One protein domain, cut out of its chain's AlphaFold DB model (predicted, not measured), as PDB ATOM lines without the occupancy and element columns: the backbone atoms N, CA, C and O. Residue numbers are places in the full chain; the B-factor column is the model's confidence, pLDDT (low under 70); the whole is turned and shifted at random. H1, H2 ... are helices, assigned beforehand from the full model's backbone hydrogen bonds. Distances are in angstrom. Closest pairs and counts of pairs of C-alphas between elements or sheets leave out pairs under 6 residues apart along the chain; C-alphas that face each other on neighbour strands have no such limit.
ATOM      1  N   PHE A  10     -46.462  56.963 -34.937       98.06
ATOM      2  CA  PHE A  10     -46.622  56.943 -33.486       98.06
ATOM      3  C   PHE A  10     -47.513  55.782 -33.021       98.06
ATOM      4  O   PHE A  10     -47.145  55.047 -32.106       98.06
ATOM      5  N   TRP A  11     -48.646  55.559 -33.694       98.44
ATOM      6  CA  TRP A  11     -49.539  54.440 -33.392       98.44
ATOM      7  C   TRP A  11     -48.848  53.079 -33.572       98.44
ATOM      8  O   TRP A  11     -48.947  52.217 -32.700       98.44
ATOM      9  N   LEU A  12     -48.078  52.902 -34.653       98.19
ATOM     10  CA  LEU A  12     -47.306  51.681 -34.894       98.19
ATOM     11  C   LEU A  12     -46.222  51.458 -33.832       98.19
ATOM     12  O   LEU A  12     -46.027  50.326 -33.394       98.19
ATOM     13  N   VAL A  13     -45.546  52.516 -33.375       98.19
ATOM     14  CA  VAL A  13     -44.563  52.423 -32.284       98.19
ATOM     15  C   VAL A  13     -45.219  51.912 -31.001       98.19
ATOM     16  O   VAL A  13     -44.685  50.997 -30.373       98.19
ATOM     17  N   LEU A  14     -46.392  52.439 -30.634       97.88
ATOM     18  CA  LEU A  14     -47.141  51.956 -29.471       97.88
ATOM     19  C   LEU A  14     -47.563  50.488 -29.629       97.88
ATOM     20  O   LEU A  14     -47.428  49.706 -28.686       97.88
ATOM     21  N   ALA A  15     -48.018  50.096 -30.822       97.44
ATOM     22  CA  ALA A  15     -48.386  48.713 -31.114       97.44
ATOM     23  C   ALA A  15     -47.190  47.754 -30.967       97.44
ATOM     24  O   ALA A  15     -47.319  46.700 -30.343       97.44
ATOM     25  N   VAL A  16     -46.012  48.138 -31.474       97.31
ATOM     26  CA  VAL A  16     -44.771  47.356 -31.346       97.31
ATOM     27  C   VAL A  16     -44.342  47.230 -29.887       97.31
ATOM     28  O   VAL A  16     -44.021  46.131 -29.440       97.31
ATOM     29  N   VAL A  17     -44.368  48.328 -29.126       97.69
ATOM     30  CA  VAL A  17     -44.040  48.320 -27.693       97.69
ATOM     31  C   VAL A  17     -44.953  47.365 -26.924       97.69
ATOM     32  O   VAL A  17     -44.457  46.565 -26.133       97.69
ATOM     33  N   ASN A  18     -46.267  47.405 -27.172       97.12
ATOM     34  CA  ASN A  18     -47.220  46.521 -26.504       97.12
ATOM     35  C   ASN A  18     -46.991  45.043 -26.866       97.12
ATOM     36  O   ASN A  18     -46.947  44.189 -25.982       97.12
ATOM     37  N   ALA A  19     -46.787  44.745 -28.152       95.88
ATOM     38  CA  ALA A  19     -46.534  43.384 -28.619       95.88
ATOM     39  C   ALA A  19     -45.230  42.806 -28.042       95.88
ATOM     40  O   ALA A  19     -45.203  41.668 -27.573       95.88
ATOM     41  N   GLU A  20     -44.151  43.593 -28.021       96.75
ATOM     42  CA  GLU A  20     -42.869  43.154 -27.466       96.75
ATOM     43  C   GLU A  20     -42.915  43.027 -25.938       96.75
ATOM     44  O   GLU A  20     -42.306  42.123 -25.371       96.75
ATOM     45  N   ASN A  21     -43.681  43.876 -25.253       97.44
ATOM     46  CA  ASN A  21     -43.920  43.730 -23.823       97.44
ATOM     47  C   ASN A  21     -44.624  42.402 -23.492       97.44
ATOM     48  O   ASN A  21     -44.177  41.671 -22.610       97.44
ATOM     49  N   GLN A  22     -45.664  42.042 -24.245       96.31
ATOM     50  CA  GLN A  22     -46.356  40.762 -24.090       96.31
ATOM     51  C   GLN A  22     -45.444  39.570 -24.408       96.31
ATOM     52  O   GLN A  22     -45.375  38.614 -23.637       96.31
ATOM     53  N   ARG A  23     -44.680  39.636 -25.503       95.25
ATOM     54  CA  ARG A  23     -43.693  38.603 -25.850       95.25
ATOM     55  C   ARG A  23     -42.673  38.395 -24.729       95.25
ATOM     56  O   ARG A  23     -42.396  37.257 -24.352       95.25
ATOM     57  N   ASN A  24     -42.108  39.477 -24.198       95.75
ATOM     58  CA  ASN A  24     -41.115  39.411 -23.132       95.75
ATOM     59  C   ASN A  24     -41.733  38.906 -21.812       95.75
ATOM     60  O   ASN A  24     -41.075  38.152 -21.097       95.75
ATOM     61  N   ALA A  25     -42.997  39.228 -21.520       96.31
ATOM     62  CA  ALA A  25     -43.726  38.652 -20.386       96.31
ATOM     63  C   ALA A  25     -43.889  37.128 -20.504       96.31
ATOM     64  O   ALA A  25     -43.678  36.408 -19.525       96.31
ATOM     65  N   LEU A  26     -44.206  36.629 -21.706       94.19
ATOM     66  CA  LEU A  26     -44.310  35.195 -21.988       94.19
ATOM     67  C   LEU A  26     -42.960  34.489 -21.841       94.19
ATOM     68  O   LEU A  26     -42.875  33.465 -21.166       94.19
ATOM     69  N   ALA A  27     -41.899  35.063 -22.414       93.94
ATOM     70  CA  ALA A  27     -40.549  34.506 -22.331       93.94
ATOM     71  C   ALA A  27     -40.049  34.387 -20.880       93.94
ATOM     72  O   ALA A  27     -39.350  33.435 -20.547       93.94
ATOM     73  N   ASN A  28     -40.447  35.324 -20.013       94.81
ATOM     74  CA  ASN A  28     -40.078  35.344 -18.596       94.81
ATOM     75  C   ASN A  28     -41.136  34.719 -17.670       94.81
ATOM     76  O   ASN A  28     -41.016  34.831 -16.452       94.81
ATOM     77  N   MET A  29     -42.175  34.073 -18.216       93.88
ATOM     78  CA  MET A  29     -43.224  33.382 -17.448       93.88
ATOM     79  C   MET A  29     -43.938  34.276 -16.412       93.88
ATOM     80  O   MET A  29     -44.390  33.789 -15.375       93.88
ATOM     81  N   GLN A  30     -44.055  35.581 -16.682       94.19
ATOM     82  CA  GLN A  30     -44.592  36.562 -15.727       94.19
ATOM     83  C   GLN A  30     -46.114  36.472 -15.537       94.19
ATOM     84  O   GLN A  30     -46.620  36.891 -14.501       94.19
ATOM     85  N   CYS A  31     -46.833  35.903 -16.508       94.50
ATOM     86  CA  CYS A  31     -48.292  35.762 -16.496       94.50
ATOM     87  C   CYS A  31     -48.737  34.291 -16.507       94.50
ATOM     88  O   CYS A  31     -49.561  33.897 -17.329       94.50
ATOM     89  N   ARG A  32     -48.171  33.453 -15.630       94.00
ATOM     90  CA  ARG A  32     -48.693  32.093 -15.402       94.00
ATOM     91  C   ARG A  32     -49.973  32.137 -14.579       94.00
ATOM     92  O   ARG A  32     -50.024  32.846 -13.571       94.00
ATOM     93  N   ASP A  33     -50.964  31.347 -14.977       92.50
ATOM     94  CA  ASP A  33     -52.199  31.223 -14.211       92.50
ATOM     95  C   ASP A  33     -51.928  30.573 -12.838       92.50
ATOM     96  O   ASP A  33     -51.103  29.664 -12.684       92.50
ATOM     97  N   ARG A  34     -52.579  31.109 -11.799       87.69
ATOM     98  CA  ARG A  34     -52.358  30.692 -10.404       87.69
ATOM     99  C   ARG A  34     -53.016  29.351 -10.082       87.69
ATOM    100  O   ARG A  34     -52.544  28.656  -9.185       87.69
ATOM    101  N   VAL A  35     -54.101  29.021 -10.776       91.00
ATOM    102  CA  VAL A  35     -54.882  27.792 -10.607       91.00
ATOM    103  C   VAL A  35     -54.369  26.733 -11.581       91.00
ATOM    104  O   VAL A  35     -54.040  25.622 -11.167       91.00
ATOM    105  N   PHE A  36     -54.211  27.098 -12.852       89.81
ATOM    106  CA  PHE A  36     -53.769  26.219 -13.929       89.81
ATOM    107  C   PHE A  36     -52.343  26.571 -14.359       89.81
ATOM    108  O   PHE A  36     -52.125  27.310 -15.307       89.81
ATOM    109  N   LYS A  37     -51.331  26.012 -13.688       84.12
ATOM    110  CA  LYS A  37     -49.913  26.379 -13.911       84.12
ATOM    111  C   LYS A  37     -49.393  26.181 -15.346       84.12
ATOM    112  O   LYS A  37     -48.337  26.723 -15.677       84.12
ATOM    113  N   GLU A  38     -50.086  25.387 -16.160       87.81
ATOM    114  CA  GLU A  38     -49.774  25.170 -17.579       87.81
ATOM    115  C   GLU A  38     -50.400  26.227 -18.504       87.81
ATOM    116  O   GLU A  38     -50.010  26.335 -19.666       87.81
ATOM    117  N   GLU A  39     -51.326  27.043 -17.997       91.44
ATOM    118  CA  GLU A  39     -52.027  28.076 -18.750       91.44
ATOM    119  C   GLU A  39     -51.449  29.482 -18.518       91.44
ATOM    120  O   GLU A  39     -50.749  29.777 -17.541       91.44
ATOM    121  N   ILE A  40     -51.745  30.372 -19.467       94.69
ATOM    122  CA  ILE A  40     -51.359  31.784 -19.433       94.69
ATOM    123  C   ILE A  40     -52.548  32.605 -18.940       94.69
ATOM    124  O   ILE A  40     -53.621  32.579 -19.549       94.69
ATOM    125  N   ASP A  41     -52.324  33.413 -17.907       95.56
ATOM    126  CA  ASP A  41     -53.297  34.386 -17.427       95.56
ATOM    127  C   ASP A  41     -53.428  35.534 -18.442       95.56
ATOM    128  O   ASP A  41     -52.582  36.431 -18.552       95.56
ATOM    129  N   ARG A  42     -54.528  35.511 -19.201       92.88
ATOM    130  CA  ARG A  42     -54.832  36.543 -20.197       92.88
ATOM    131  C   ARG A  42     -55.115  37.903 -19.571       92.88
ATOM    132  O   ARG A  42     -54.858  38.904 -20.230       92.88
ATOM    133  N   GLN A  43     -55.638  37.963 -18.347       94.12
ATOM    134  CA  GLN A  43     -55.888  39.235 -17.672       94.12
ATOM    135  C   GLN A  43     -54.567  39.899 -17.282       94.12
ATOM    136  O   GLN A  43     -54.395  41.090 -17.539       94.12
ATOM    137  N   CYS A  44     -53.604  39.126 -16.775       95.25
ATOM    138  CA  CYS A  44     -52.240  39.607 -16.550       95.25
ATOM    139  C   CYS A  44     -51.613  40.153 -17.843       95.25
ATOM    140  O   CYS A  44     -51.060  41.251 -17.853       95.25
ATOM    141  N   MET A  45     -51.769  39.451 -18.969       94.94
ATOM    142  CA  MET A  45     -51.204  39.864 -20.264       94.94
ATOM    143  C   MET A  45     -51.715  41.217 -20.788       94.94
ATOM    144  O   MET A  45     -51.061  41.820 -21.642       94.94
ATOM    145  N   LEU A  46     -52.867  41.703 -20.310       94.06
ATOM    146  CA  LEU A  46     -53.417  43.006 -20.705       94.06
ATOM    147  C   LEU A  46     -52.727  44.186 -20.011       94.06
ATOM    148  O   LEU A  46     -52.733  45.288 -20.553       94.06
ATOM    149  N   SER A  47     -52.161  43.975 -18.821       94.62
ATOM    150  CA  SER A  47     -51.622  45.045 -17.971       94.62
ATOM    151  C   SER A  47     -50.175  44.827 -17.531       94.62
ATOM    152  O   SER A  47     -49.596  45.710 -16.897       94.62
ATOM    153  N   VAL A  48     -49.576  43.679 -17.865       95.94
ATOM    154  CA  VAL A  48     -48.201  43.341 -17.490       95.94
ATOM    155  C   VAL A  48     -47.222  44.408 -17.970       95.94
ATOM    156  O   VAL A  48     -47.305  44.880 -19.098       95.94
ATOM    157  N   GLN A  49     -46.260  44.765 -17.125       95.94
ATOM    158  CA  GLN A  49     -45.091  45.550 -17.508       95.94
ATOM    159  C   GLN A  49     -43.864  44.672 -17.309       95.94
ATOM    160  O   GLN A  49     -43.402  44.454 -16.193       95.94
ATOM    161  N   SER A  50     -43.367  44.110 -18.407       96.00
ATOM    162  CA  SER A  50     -42.272  43.139 -18.361       96.00
ATOM    163  C   SER A  50     -40.887  43.784 -18.296       96.00
ATOM    164  O   SER A  50     -39.897  43.086 -18.069       96.00
ATOM    165  N   ARG A  51     -40.804  45.106 -18.488       94.94
ATOM    166  CA  ARG A  51     -39.611  45.938 -18.287       94.94
ATOM    167  C   ARG A  51     -40.003  47.272 -17.658       94.94
ATOM    168  O   ARG A  51     -41.150  47.690 -17.749       94.94
ATOM    169  N   GLU A  52     -39.021  47.949 -17.074       95.50
ATOM    170  CA  GLU A  52     -39.214  49.227 -16.376       95.50
ATOM    171  C   GLU A  52     -39.669  50.362 -17.306       95.50
ATOM    172  O   GLU A  52     -40.446  51.233 -16.915       95.50
ATOM    173  N   HIS A  53     -39.195  50.366 -18.555       96.25
ATOM    174  CA  HIS A  53     -39.452  51.466 -19.476       96.25
ATOM    175  C   HIS A  53     -39.883  51.001 -20.865       96.25
ATOM    176  O   HIS A  53     -39.286  50.105 -21.462       96.25
ATOM    177  N   TRP A  54     -40.862  51.712 -21.432       94.81
ATOM    178  CA  TRP A  54     -41.446  51.416 -22.741       94.81
ATOM    179  C   TRP A  54     -40.417  51.412 -23.884       94.81
ATOM    180  O   TRP A  54     -40.483  50.582 -24.791       94.81
ATOM    181  N   TRP A  55     -39.420  52.299 -23.823       95.75
ATOM    182  CA  TRP A  55     -38.395  52.421 -24.860       95.75
ATOM    183  C   TRP A  55     -37.473  51.198 -24.916       95.75
ATOM    184  O   TRP A  55     -36.893  50.931 -25.967       95.75
ATOM    185  N   GLN A  56     -37.364  50.418 -23.832       97.31
ATOM    186  CA  GLN A  56     -36.588  49.176 -23.837       97.31
ATOM    187  C   GLN A  56     -37.243  48.128 -24.737       97.31
ATOM    188  O   GLN A  56     -36.540  47.426 -25.463       97.31
ATOM    189  N   HIS A  57     -38.579  48.059 -24.739       96.56
ATOM    190  CA  HIS A  57     -39.325  47.200 -25.660       96.56
ATOM    191  C   HIS A  57     -39.112  47.641 -27.105       96.56
ATOM    192  O   HIS A  57     -38.780  46.819 -27.955       96.56
ATOM    193  N   LEU A  58     -39.214  48.947 -27.377       96.88
ATOM    194  CA  LEU A  58     -38.990  49.476 -28.720       96.88
ATOM    195  C   LEU A  58     -37.566  49.187 -29.215       96.88
ATOM    196  O   LEU A  58     -37.382  48.676 -30.318       96.88
ATOM    197  N   TYR A  59     -36.554  49.471 -28.390       96.88
ATOM    198  CA  TYR A  59     -35.154  49.205 -28.717       96.88
ATOM    199  C   TYR A  59     -34.905  47.720 -28.996       96.88
ATOM    200  O   TYR A  59     -34.272  47.375 -29.997       96.88
ATOM    201  N   TYR A  60     -35.433  46.836 -28.145       96.31
ATOM    202  CA  TYR A  60     -35.275  45.399 -28.324       96.31
ATOM    203  C   TYR A  60     -35.942  44.911 -29.614       96.31
ATOM    204  O   TYR A  60     -35.289  44.203 -30.384       96.31
ATOM    205  N   ALA A  61     -37.179  45.334 -29.890       95.19
ATOM    206  CA  ALA A  61     -37.913  44.966 -31.100       95.19
ATOM    207  C   ALA A  61     -37.194  45.426 -32.380       95.19
ATOM    208  O   ALA A  61     -37.078  44.663 -33.337       95.19
ATOM    209  N   MET A  62     -36.633  46.642 -32.388       95.56
ATOM    210  CA  MET A  62     -35.860  47.152 -33.529       95.56
ATOM    211  C   MET A  62     -34.551  46.383 -33.758       95.56
ATOM    212  O   MET A  62     -34.101  46.261 -34.896       95.56
ATOM    213  N   LYS A  63     -33.925  45.861 -32.695       96.06
ATOM    214  CA  LYS A  63     -32.707  45.037 -32.791       96.06
ATOM    215  C   LYS A  63     -32.998  43.574 -33.132       96.06
ATOM    216  O   LYS A  63     -32.146  42.922 -33.731       96.06
ATOM    217  N   HIS A  64     -34.180  43.068 -32.785       94.06
ATOM    218  CA  HIS A  64     -34.572  41.666 -32.937       94.06
ATOM    219  C   HIS A  64     -35.802  41.530 -33.833       94.06
ATOM    220  O   HIS A  64     -36.880  41.134 -33.395       94.06
TER     221      HIS A  64
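This is residues 10 to 64 of the 69 residues of an uncharacterized protein of Duganella sp. Root1480D1 (UniProt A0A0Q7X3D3). One long helix, H1, runs along much of the length of an elongated model; the short helix H3 crosses its middle about perpendicular to it, and the still shorter H2 lies near its second half, on another side. Past the last residues of H1, a long loop of residues 28 to 41 reaches onward, folds back to H2 and makes the far end of the long axis, opposite Phe 10. The link of residues 48 to 53 then passes from H2 on one side of H1 to H3 on the other. The printed part has 55 residues with three named helices, in the order H1, H2, H3, and no named strand; the class is all helix. The whole is only just compact, close to loose, with a radius of gyration of the C-alphas of 11.9 A, and the C-alphas span 37 by 19 by 17 A.

H1, residues 10 to 27, touches H3, residues 54 to 63, with its residues 13 to 21 alone. Their closest C-alphas are those of Val 17 and His 57, 5.3 A apart. The lines of the two helices are about perpendicular, at 85 degrees, and their centres are 8.5 A apart. H2, residues 42 to 47, is close to H1 but not clearly touching it; the closest C-alphas, those of Gln 22 and Met 45, are 6.2 A apart. H1 and H2 run opposite ways at a steep tilt of 50 degrees. H2 and H3 are apart. In H1 and H3 every O i to N i+4 pair is within hydrogen-bond range; in H2 it is 1 of 2, beside 3 of 3 O i to N i+3 pairs.

H1 begins at C-alpha 10, at (-46.622, 56.943, -33.486), and ends at C-alpha 27, at (-40.549, 34.506, -22.331), 25.8 A from its first. H2 measures 9.4 A from C-alpha 42 to C-alpha 47. H3 measures 14.8 A from C-alpha 54 to C-alpha 63, which is at (-32.707, 45.037, -32.791).

The two C-alphas farthest apart, those of Phe 10 and Val 35, are 38.0 A apart. The first and last printed C-alphas, those of Phe 10 and His 64, are 19.5 A apart. The link from H1 to H2, 14 residues, is long; its C-alphas lie 9 to 21 A from the mean of all C-alphas. The link from H2 to H3, 6 residues, is short but not tight. The printed part has no cut. Its mean pLDDT is 95.0, and no printed residue is under 70.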